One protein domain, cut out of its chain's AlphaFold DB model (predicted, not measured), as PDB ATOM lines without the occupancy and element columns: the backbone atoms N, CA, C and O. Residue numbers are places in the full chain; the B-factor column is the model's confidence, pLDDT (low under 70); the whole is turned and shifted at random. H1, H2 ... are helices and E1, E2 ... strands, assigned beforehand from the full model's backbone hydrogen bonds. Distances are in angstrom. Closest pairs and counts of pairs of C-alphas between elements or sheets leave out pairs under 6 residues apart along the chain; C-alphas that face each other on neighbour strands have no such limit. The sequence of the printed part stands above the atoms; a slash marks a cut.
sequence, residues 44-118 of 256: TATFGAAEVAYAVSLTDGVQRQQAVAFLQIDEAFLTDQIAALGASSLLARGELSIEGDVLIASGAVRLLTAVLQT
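Overview. This is residues 44 to 118 of the 256 residues of an uncharacterized protein of Subtercola vilae (UniProt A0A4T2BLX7). A short helix, H1, is the core of this small domain, with the helices H2, H3 and H4 packed round it, mostly crossed. The two-stranded hairpin E2 and E3 lies at one end of the longest axis and H2 at the other, while the strand E1 leads into H1. The printed part has 75 residues, with four named helices and three named strands in the order E1, H1, H2, H3, E2, E3, H4; the sheet E2 - E3 is antiparallel, and E1 pairs with no named strand. The class is mixed, helices and strands, and the whole is compact, with a radius of gyration of the C-alphas of 11.6 A and spans of 31 by 25 by 24 A.

Arrangement. E1, residues 44 to 48, and H1, residues 49 to 57, meet only through their link. H1 is the hub, touching three helices. It forms a helical hairpin with H2, residues 61 to 71: they touch, closest at the C-alphas of Val 56 and Arg 64, 6.4 A apart, and run opposite ways at a shallow tilt of 19 degrees. H1 touches H3, residues 80 to 92, where the closest C-alphas, of Glu 51 and Gly 86, are 3.9 A apart; the tilt of 69 degrees is only just steep. H2 and H3 are apart. E2, residues 96 to 99, and E3, residues 102 to 105, form an antiparallel hairpin, with N 97 and O 104 at 2.9 A and N 104 and O 97 at 2.8 A, within hydrogen-bond range. H3 and E3 are near each other, with 6 pairs of C-alphas within 10 A. H4, residues 107 to 118, touches H1 at a steep tilt of 48 degrees, the same way, closest at the C-alphas of Ala 55 and Thr 113, 5.0 A apart. With residues 116 to 118 alone H4 touches H2, closest at the C-alphas of Gln 63 and Gln 117, 6.0 A apart. Every O i to N i+4 pair is within hydrogen-bond range in H1, H2 and H3, and 7 of 8 are in H4.

Along the chain. E1 begins at C-alpha 44, (203.934, 182.687, 137.044), and is 13.5 A long. H1 measures 12.0 A, H2 15.7 A and H3 18.2 A from first to last C-alpha. H3 begins at C-alpha 80, (190.077, 170.173, 117.843). E2 measures 9.8 A and E3 9.7 A. H4, 17.2 A long, ends at C-alpha 118, (183.683, 181.209, 135.614).

Size, cuts and confidence. The two C-alphas farthest apart, of Gln 72 and Gly 100, are 34.1 A apart. The printed part has no cut. The link from H2 to H3 is short, with 8 residues, and the other links are tight. The mean pLDDT of the printed part is 95.0, and no printed residue is under 70.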
ATOM      1  N   THR A  44     204.329 182.211 138.367       85.56
ATOM      2  CA  THR A  44     203.934 182.687 137.044       85.56
ATOM      3  C   THR A  44     203.890 181.491 136.111       85.56
ATOM      4  O   THR A  44     204.845 180.722 136.003       85.56
ATOM      5  N   ALA A  45     202.759 181.302 135.439       94.25
ATOM      6  CA  ALA A  45     202.580 180.205 134.500       94.25
ATOM      7  C   ALA A  45     202.536 180.749 133.080       94.25
ATOM      8  O   ALA A  45     201.795 181.681 132.799       94.25
ATOM      9  N   THR A  46     203.314 180.169 132.172       96.56
ATOM     10  CA  THR A  46     203.287 180.562 130.757       96.56
ATOM     11  C   THR A  46     202.552 179.513 129.934       96.56
ATOM     12  O   THR A  46     202.837 178.314 130.059       96.56
ATOM     13  N   PHE A  47     201.641 179.984 129.083       97.25
ATOM     14  CA  PHE A  47     200.845 179.168 128.176       97.25
ATOM     15  C   PHE A  47     201.077 179.574 126.727       97.25
ATOM     16  O   PHE A  47     201.001 180.753 126.384       97.25
ATOM     17  N   GLY A  48     201.340 178.597 125.865       96.25
ATOM     18  CA  GLY A  48     201.354 178.808 124.419       96.25
ATOM     19  C   GLY A  48     199.946 178.868 123.828       96.25
ATOM     20  O   GLY A  48     198.987 178.388 124.432       96.25
ATOM     21  N   ALA A  49     199.821 179.386 122.605       94.94
ATOM     22  CA  ALA A  49     198.535 179.513 121.918       94.94
ATOM     23  C   ALA A  49     197.723 178.211 121.874       94.94
ATOM     24  O   ALA A  49     196.520 178.242 122.102       94.94
ATOM     25  N   ALA A  50     198.360 177.061 121.624       97.12
ATOM     26  CA  ALA A  50     197.662 175.775 121.607       97.12
ATOM     27  C   ALA A  50     197.145 175.366 123.000       97.12
ATOM     28  O   ALA A  50     196.053 174.817 123.117       97.12
ATOM     29  N   GLU A  51     197.893 175.664 124.066       97.94
ATOM     30  CA  GLU A  51     197.489 175.386 125.454       97.94
ATOM     31  C   GLU A  51     196.324 176.295 125.878       97.94
ATOM     32  O   GLU A  51     195.376 175.835 126.514       97.94
ATOM     33  N   VAL A  52     196.341 177.564 125.452       97.00
ATOM     34  CA  VAL A  52     195.204 178.481 125.618       97.00
ATOM     35  C   VAL A  52     194.001 178.015 124.795       97.00
ATOM     36  O   VAL A  52     192.890 177.989 125.315       97.00
ATOM     37  N   ALA A  53     194.197 177.574 123.548       96.81
ATOM     38  CA  ALA A  53     193.130 177.019 122.715       96.81
ATOM     39  C   ALA A  53     192.498 175.771 123.351       96.81
ATOM     40  O   ALA A  53     191.277 175.628 123.323       96.81
ATOM     41  N   TYR A  54     193.303 174.910 123.984       97.81
ATOM     42  CA  TYR A  54     192.798 173.810 124.801       97.81
ATOM     43  C   TYR A  54     191.928 174.326 125.956       97.81
ATOM     44  O   TYR A  54     190.778 173.910 126.067       97.81
ATOM     45  N   ALA A  55     192.408 175.273 126.766       97.44
ATOM     46  CA  ALA A  55     191.616 175.819 127.871       97.44
ATOM     47  C   ALA A  55     190.297 176.470 127.393       97.44
ATOM     48  O   ALA A  55     189.241 176.227 127.973       97.44
ATOM     49  N   VAL A  56     190.326 177.220 126.285       96.88
ATOM     50  CA  VAL A  56     189.136 177.822 125.658       96.88
ATOM     51  C   VAL A  56     188.197 176.754 125.082       96.88
ATOM     52  O   VAL A  56     186.979 176.926 125.126       96.88
ATOM     53  N   SER A  57     188.708 175.625 124.579       96.12
ATOM     54  CA  SER A  57     187.882 174.502 124.098       96.12
ATOM     55  C   SER A  57     187.004 173.879 125.188       96.12
ATOM     56  O   SER A  57     185.945 173.344 124.880       96.12
ATOM     57  N   LEU A  58     187.395 174.028 126.458       96.12
ATOM     58  CA  LEU A  58     186.627 173.583 127.624       96.12
ATOM     59  C   LEU A  58     185.576 174.606 128.086       96.12
ATOM     60  O   LEU A  58     184.886 174.367 129.077       96.12
ATOM     61  N   THR A  59     185.469 175.750 127.407       94.69
ATOM     62  CA  THR A  59     184.452 176.780 127.656       94.69
ATOM     63  C   THR A  59     183.393 176.771 126.562       94.69
ATOM     64  O   THR A  59     183.686 176.514 125.391       94.69
ATOM     65  N   ASP A  60     182.165 177.114 126.934       92.88
ATOM     66  CA  ASP A  60     181.022 177.230 126.039       92.88
ATOM     67  C   ASP A  60     180.270 178.560 126.244       92.88
ATOM     68  O   ASP A  60     180.651 179.415 127.048       92.88
ATOM     69  N   GLY A  61     179.240 178.782 125.423       92.44
ATOM     70  CA  GLY A  61     178.324 179.913 125.567       92.44
ATOM     71  C   GLY A  61     178.993 181.294 125.581       92.44
ATOM     72  O   GLY A  61     179.846 181.609 124.749       92.44
ATOM     73  N   VAL A  62     178.557 182.136 126.522       90.94
ATOM     74  CA  VAL A  62     179.008 183.532 126.659       90.94
ATOM     75  C   VAL A  62     180.468 183.599 127.101       90.94
ATOM     76  O   VAL A  62     181.214 184.445 126.614       90.94
ATOM     77  N   GLN A  63     180.902 182.685 127.970       91.75
ATOM     78  CA  GLN A  63     182.276 182.633 128.466       91.75
ATOM     79  C   GLN A  63     183.256 182.372 127.329       91.75
ATOM     80  O   GLN A  63     184.267 183.064 127.221       91.75
ATOM     81  N   ARG A  64     182.918 181.444 126.425       93.69
ATOM     82  CA  ARG A  64     183.716 181.204 125.220       93.69
ATOM     83  C   ARG A  64     183.801 182.456 124.354       93.69
ATOM     84  O   ARG A  64     184.896 182.834 123.959       93.69
ATOM     85  N   GLN A  65     182.673 183.113 124.080       92.06
ATOM     86  CA  GLN A  65     182.648 184.332 123.262       92.06
ATOM     87  C   GLN A  65     183.527 185.440 123.862       92.06
ATOM     88  O   GLN A  65     184.312 186.054 123.141       92.06
ATOM     89  N   GLN A  66     183.454 185.651 125.179       92.56
ATOM     90  CA  GLN A  66     184.301 186.620 125.878       92.56
ATOM     91  C   GLN A  66     185.778 186.227 125.844       92.56
ATOM     92  O   GLN A  66     186.620 187.071 125.550       92.56
ATOM     93  N   ALA A  67     186.100 184.952 126.076       93.75
ATOM     94  CA  ALA A  67     187.472 184.466 126.010       93.75
ATOM     95  C   ALA A  67     188.087 184.707 124.626       93.75
ATOM     96  O   ALA A  67     189.188 185.246 124.544       93.75
ATOM     97  N   VAL A  68     187.366 184.384 123.549       93.19
ATOM     98  CA  VAL A  68     187.814 184.638 122.171       93.19
ATOM     99  C   VAL A  68     188.035 186.130 121.923       93.19
ATOM    100  O   VAL A  68     189.096 186.515 121.430       93.19
ATOM    101  N   ALA A  69     187.070 186.969 122.311       91.50
ATOM    102  CA  ALA A  69     187.134 188.409 122.091       91.50
ATOM    103  C   ALA A  69     188.297 189.075 122.850       91.50
ATOM    104  O   ALA A  69     189.078 189.813 122.250       91.50
ATOM    105  N   PHE A  70     188.447 188.801 124.149       92.75
ATOM    106  CA  PHE A  70     189.476 189.437 124.980       92.75
ATOM    107  C   PHE A  70     190.874 188.888 124.737       92.75
ATOM    108  O   PHE A  70     191.828 189.663 124.719       92.75
ATOM    109  N   LEU A  71     191.016 187.576 124.528       92.38
ATOM    110  CA  LEU A  71     192.314 186.985 124.194       92.38
ATOM    111  C   LEU A  71     192.732 187.291 122.749       92.38
ATOM    112  O   LEU A  71     193.862 186.980 122.381       92.38
ATOM    113  N   GLN A  72     191.848 187.905 121.950       90.19
ATOM    114  CA  GLN A  72     192.072 188.239 120.541       90.19
ATOM    115  C   GLN A  72     192.518 187.018 119.725       90.19
ATOM    116  O   GLN A  72     193.402 187.098 118.871       90.19
ATOM    117  N   ILE A  73     191.920 185.862 120.021       87.75
ATOM    118  CA  ILE A  73     192.225 184.610 119.332       87.75
ATOM    119  C   ILE A  73     191.388 184.555 118.059       87.75
ATOM    120  O   ILE A  73     190.170 184.714 118.105       87.75
ATOM    121  N   ASP A  74     192.033 184.290 116.927       89.81
ATOM    122  CA  ASP A  74     191.320 183.967 115.694       89.81
ATOM    123  C   ASP A  74     190.539 182.658 115.891       89.81
ATOM    124  O   ASP A  74     191.120 181.630 116.246       89.81
ATOM    125  N   GLU A  75     189.226 182.669 115.657       88.31
ATOM    126  CA  GLU A  75     188.388 181.471 115.777       88.31
ATOM    127  C   GLU A  75     188.870 180.322 114.881       88.31
ATOM    128  O   GLU A  75     188.716 179.157 115.251       88.31
ATOM    129  N   ALA A  76     189.528 180.620 113.755       90.19
ATOM    130  CA  ALA A  76     190.145 179.609 112.898       90.19
ATOM    131  C   ALA A  76     191.266 178.821 113.604       90.19
ATOM    132  O   ALA A  76     191.623 177.727 113.165       90.19
ATOM    133  N   PHE A  77     191.812 179.353 114.701       91.19
ATOM    134  CA  PHE A  77     192.814 178.700 115.542       91.19
ATOM    135  C   PHE A  77     192.194 177.771 116.604       91.19
ATOM    136  O   PHE A  77     192.890 176.957 117.207       91.19
ATOM    137  N   LEU A  78     190.884 177.846 116.841       92.69
ATOM    138  CA  LEU A  78     190.194 177.076 117.879       92.69
ATOM    139  C   LEU A  78     189.639 175.754 117.340       92.69
ATOM    140  O   LEU A  78     188.451 175.461 117.487       92.69
ATOM    141  N   THR A  79     190.504 174.956 116.713       96.25
ATOM    142  CA  THR A  79     190.151 173.631 116.184       96.25
ATOM    143  C   THR A  79     190.484 172.511 117.168       96.25
ATOM    144  O   THR A  79     191.402 172.635 117.983       96.25
ATOM    145  N   ASP A  80     189.804 171.369 117.034       96.56
ATOM    146  CA  ASP A  80     190.077 170.173 117.843       96.56
ATOM    147  C   ASP A  80     191.533 169.705 117.712       96.56
ATOM    148  O   ASP A  80     192.134 169.250 118.683       96.56
ATOM    149  N   GLN A  81     192.139 169.845 116.525       97.56
ATOM    150  CA  GLN A  81     193.538 169.469 116.318       97.56
ATOM    151  C   GLN A  81     194.487 170.371 117.115       97.56
ATOM    152  O   GLN A  81     195.436 169.875 117.718       97.56
ATOM    153  N   ILE A  82     194.236 171.683 117.143       97.44
ATOM    154  CA  ILE A  82     195.066 172.630 117.896       97.44
ATOM    155  C   ILE A  82     194.856 172.444 119.402       97.44
ATOM    156  O   ILE A  82     195.833 172.410 120.151       97.44
ATOM    157  N   ALA A  83     193.616 172.231 119.847       97.31
ATOM    158  CA  ALA A  83     193.327 171.895 121.237       97.31
ATOM    159  C   ALA A  83     194.021 170.585 121.664       97.31
ATOM    160  O   ALA A  83     194.604 170.526 122.746       97.31
ATOM    161  N   ALA A  84     194.048 169.558 120.807       97.81
ATOM    162  CA  ALA A  84     194.764 168.309 121.076       97.81
ATOM    163  C   ALA A  84     196.291 168.498 121.156       97.81
ATOM    164  O   ALA A  84     196.947 167.870 121.994       97.81
ATOM    165  N   LEU A  85     196.871 169.384 120.335       98.12
ATOM    166  CA  LEU A  85     198.280 169.783 120.453       98.12
ATOM    167  C   LEU A  85     198.549 170.478 121.797       98.12
ATOM    168  O   LEU A  85     199.536 170.160 122.461       98.12
ATOM    169  N   GLY A  86     197.649 171.366 122.226       98.06
ATOM    170  CA  GLY A  86     197.699 172.006 123.540       98.06
ATOM    171  C   GLY A  86     197.651 171.000 124.684       98.06
ATOM    172  O   GLY A  86     198.532 170.998 125.539       98.06
ATOM    173  N   ALA A  87     196.677 170.088 124.660       98.06
ATOM    174  CA  ALA A  87     196.558 169.010 125.639       98.06
ATOM    175  C   ALA A  87     197.828 168.145 125.696       98.06
ATOM    176  O   ALA A  87     198.308 167.816 126.777       98.06
ATOM    177  N   SER A  88     198.411 167.822 124.537       98.06
ATOM    178  CA  SER A  88     199.656 167.049 124.451       98.06
ATOM    179  C   SER A  88     200.839 167.789 125.087       98.06
ATOM    180  O   SER A  88     201.617 167.179 125.820       98.06
ATOM    181  N   SER A  89     200.957 169.102 124.855       98.12
ATOM    182  CA  SER A  89     201.964 169.956 125.506       98.12
ATOM    183  C   SER A  89     201.799 169.962 127.028       98.12
ATOM    184  O   SER A  89     202.758 169.754 127.771       98.12
ATOM    185  N   LEU A  90     200.564 170.124 127.505       98.25
ATOM    186  CA  LEU A  90     200.260 170.170 128.932       98.25
ATOM    187  C   LEU A  90     200.488 168.820 129.630       98.25
ATOM    188  O   LEU A  90     201.002 168.795 130.747       98.25
ATOM    189  N   LEU A  91     200.176 167.700 128.967       97.88
ATOM    190  CA  LEU A  91     200.523 166.354 129.439       97.88
ATOM    191  C   LEU A  91     202.039 166.193 129.583       97.88
ATOM    192  O   LEU A  91     202.514 165.705 130.606       97.88
ATOM    193  N   ALA A  92     202.814 166.645 128.591       97.56
ATOM    194  CA  ALA A  92     204.275 166.573 128.634       97.56
ATOM    195  C   ALA A  92     204.882 167.404 129.782       97.56
ATOM    196  O   ALA A  92     205.945 167.059 130.295       97.56
ATOM    197  N   ARG A  93     204.197 168.474 130.206       95.00
ATOM    198  CA  ARG A  93     204.578 169.330 131.342       95.00
ATOM    199  C   ARG A  93     204.051 168.836 132.694       95.00
ATOM    200  O   ARG A  93     204.398 169.422 133.713       95.00
ATOM    201  N   GLY A  94     203.223 167.790 132.714       95.75
ATOM    202  CA  GLY A  94     202.576 167.291 133.931       95.75
ATOM    203  C   GLY A  94     201.452 168.190 134.464       95.75
ATOM    204  O   GLY A  94     201.011 168.005 135.592       95.75
ATOM    205  N   GLU A  95     200.979 169.150 133.667       96.50
ATOM    206  CA  GLU A  95     199.841 170.023 133.998       96.50
ATOM    207  C   GLU A  95     198.497 169.322 133.724       96.50
ATOM    208  O   GLU A  95     197.477 169.648 134.332       96.50
ATOM    209  N   LEU A  96     198.505 168.301 132.861       97.94
ATOM    210  CA  LEU A  96     197.417 167.342 132.688       97.94
ATOM    211  C   LEU A  96     197.884 165.929 133.062       97.94
ATOM    212  O   LEU A  96     199.048 165.577 132.864       97.94
ATOM    213  N   SER A  97     196.953 165.097 133.517       97.12
ATOM    214  CA  SER A  97     197.104 163.642 133.619       97.12
ATOM    215  C   SER A  97     195.933 162.927 132.938       97.12
ATOM    216  O   SER A  97     194.894 163.529 132.667       97.12
ATOM    217  N   ILE A  98     196.112 161.643 132.628       96.69
ATOM    218  CA  ILE A  98     195.059 160.784 132.074       96.69
ATOM    219  C   ILE A  98     194.612 159.819 133.169       96.69
ATOM    220  O   ILE A  98     195.420 159.043 133.678       96.69
ATOM    221  N   GLU A  99     193.323 159.842 133.491       95.00
ATOM    222  CA  GLU A  99     192.679 158.889 134.391       95.00
ATOM    223  C   GLU A  99     191.537 158.187 133.647       95.00
ATOM    224  O   GLU A  99     190.453 158.737 133.451       95.00
ATOM    225  N   GLY A 100     191.797 156.960 133.180       93.00
ATOM    226  CA  GLY A 100     190.893 156.267 132.260       93.00
ATOM    227  C   GLY A 100     190.809 157.006 130.923       93.00
ATOM    228  O   GLY A 100     191.835 157.216 130.281       93.00
ATOM    229  N   ASP A 101     189.602 157.428 130.545       92.25
ATOM    230  CA  ASP A 101     189.334 158.188 129.313       92.25
ATOM    231  C   ASP A 101     189.162 159.700 129.569       92.25
ATOM    232  O   ASP A 101     188.636 160.426 128.725       92.25
ATOM    233  N   VAL A 102     189.569 160.190 130.747       92.69
ATOM    234  CA  VAL A 102     189.391 161.590 131.155       92.69
ATOM    235  C   VAL A 102     190.742 162.271 131.361       92.69
ATOM    236  O   VAL A 102     191.648 161.716 131.984       92.69
ATOM    237  N   LEU A 103     190.859 163.500 130.854       95.25
ATOM    238  CA  LEU A 103     191.971 164.396 131.163       95.25
ATOM    239  C   LEU A 103     191.687 165.143 132.465       95.25
ATOM    240  O   LEU A 103     190.668 165.825 132.585       95.25
ATOM    241  N   ILE A 104     192.605 165.043 133.419       97.00
ATOM    242  CA  ILE A 104     192.517 165.721 134.709       97.00
ATOM    243  C   ILE A 104     193.520 166.869 134.724       97.00
ATOM    244  O   ILE A 104     194.727 166.664 134.599       97.00
ATOM    245  N   ALA A 105     193.008 168.090 134.868       95.56
ATOM    246  CA  ALA A 105     193.827 169.285 134.978       95.56
ATOM    247  C   ALA A 105     194.342 169.485 136.402       95.56
ATOM    248  O   ALA A 105     193.588 169.410 137.375       95.56
ATOM    249  N   SER A 106     195.621 169.818 136.513       94.19
ATOM    250  CA  SER A 106     196.282 170.188 137.761       94.19
ATOM    251  C   SER A 106     196.995 171.535 137.600       94.19
ATOM    252  O   SER A 106     196.790 172.224 136.603       94.19
ATOM    253  N   GLY A 107     197.741 171.959 138.623       92.25
ATOM    254  CA  GLY A 107     198.610 173.132 138.530       92.25
ATOM    255  C   GLY A 107     197.918 174.407 138.041       92.25
ATOM    256  O   GLY A 107     196.794 174.733 138.444       92.25
ATOM    257  N   ALA A 108     198.627 175.131 137.184       95.00
ATOM    258  CA  ALA A 108     198.197 176.404 136.642       95.00
ATOM    259  C   ALA A 108     197.151 176.244 135.536       95.00
ATOM    260  O   ALA A 108     196.245 177.074 135.444       95.00
ATOM    261  N   VAL A 109     197.205 175.182 134.721       96.88
ATOM    262  CA  VAL A 109     196.201 175.005 133.657       96.88
ATOM    263  C   VAL A 109     194.805 174.798 134.237       96.88
ATOM    264  O   VAL A 109     193.829 175.314 133.699       96.88
ATOM    265  N   ARG A 110     194.698 174.132 135.394       96.81
ATOM    266  CA  ARG A 110     193.430 174.016 136.122       96.81
ATOM    267  C   ARG A 110     192.859 175.386 136.485       96.81
ATOM    268  O   ARG A 110     191.653 175.583 136.373       96.81
ATOM    269  N   LEU A 111     193.708 176.321 136.916       96.81
ATOM    270  CA  LEU A 111     193.294 177.678 137.279       96.81
ATOM    271  C   LEU A 111     192.894 178.493 136.047       96.81
ATOM    272  O   LEU A 111     191.863 179.160 136.086       96.81
ATOM    273  N   LEU A 112     193.654 178.388 134.951       97.31
ATOM    274  CA  LEU A 112     193.313 179.028 133.681       97.31
ATOM    275  C   LEU A 112     191.949 178.545 133.170       97.31
ATOM    276  O   LEU A 112     191.071 179.354 132.885       97.31
ATOM    277  N   THR A 113     191.732 177.232 133.109       97.00
ATOM    278  CA  THR A 113     190.444 176.670 132.686       97.00
ATOM    279  C   THR A 113     189.317 177.119 133.615       97.00
ATOM    280  O   THR A 113     188.284 177.590 133.144       97.00
ATOM    281  N   ALA A 114     189.523 177.049 134.935       96.25
ATOM    282  CA  ALA A 114     188.508 177.438 135.908       96.25
ATOM    283  C   ALA A 114     188.120 178.919 135.791       96.25
ATOM    284  O   ALA A 114     186.931 179.240 135.833       96.25
ATOM    285  N   VAL A 115     189.085 179.832 135.630       96.69
ATOM    286  CA  VAL A 115     188.767 181.260 135.489       96.69
ATOM    287  C   VAL A 115     188.093 181.550 134.153       96.69
ATOM    288  O   VAL A 115     187.107 182.273 134.147       96.69
ATOM    289  N   LEU A 116     188.521 180.942 133.041       96.50
ATOM    290  CA  LEU A 116     187.868 181.146 131.742       96.50
ATOM    291  C   LEU A 116     186.412 180.652 131.747       96.50
ATOM    292  O   LEU A 116     185.551 181.280 131.138       96.50
ATOM    293  N   GLN A 117     186.119 179.571 132.474       95.88
ATOM    294  CA  GLN A 117     184.763 179.028 132.625       95.88
ATOM    295  C   GLN A 117     183.869 179.836 133.575       95.88
ATOM    296  O   GLN A 117     182.648 179.730 133.498       95.88
ATOM    297  N   THR A 118     184.446 180.592 134.511       95.00
ATOM    298  CA  THR A 118     183.683 181.209 135.614       95.00
ATOM    299  C   THR A 118     183.834 182.721 135.714       95.00
ATOM    300  O   THR A 118     183.185 183.334 136.563       95.00
TER     301      THR A 118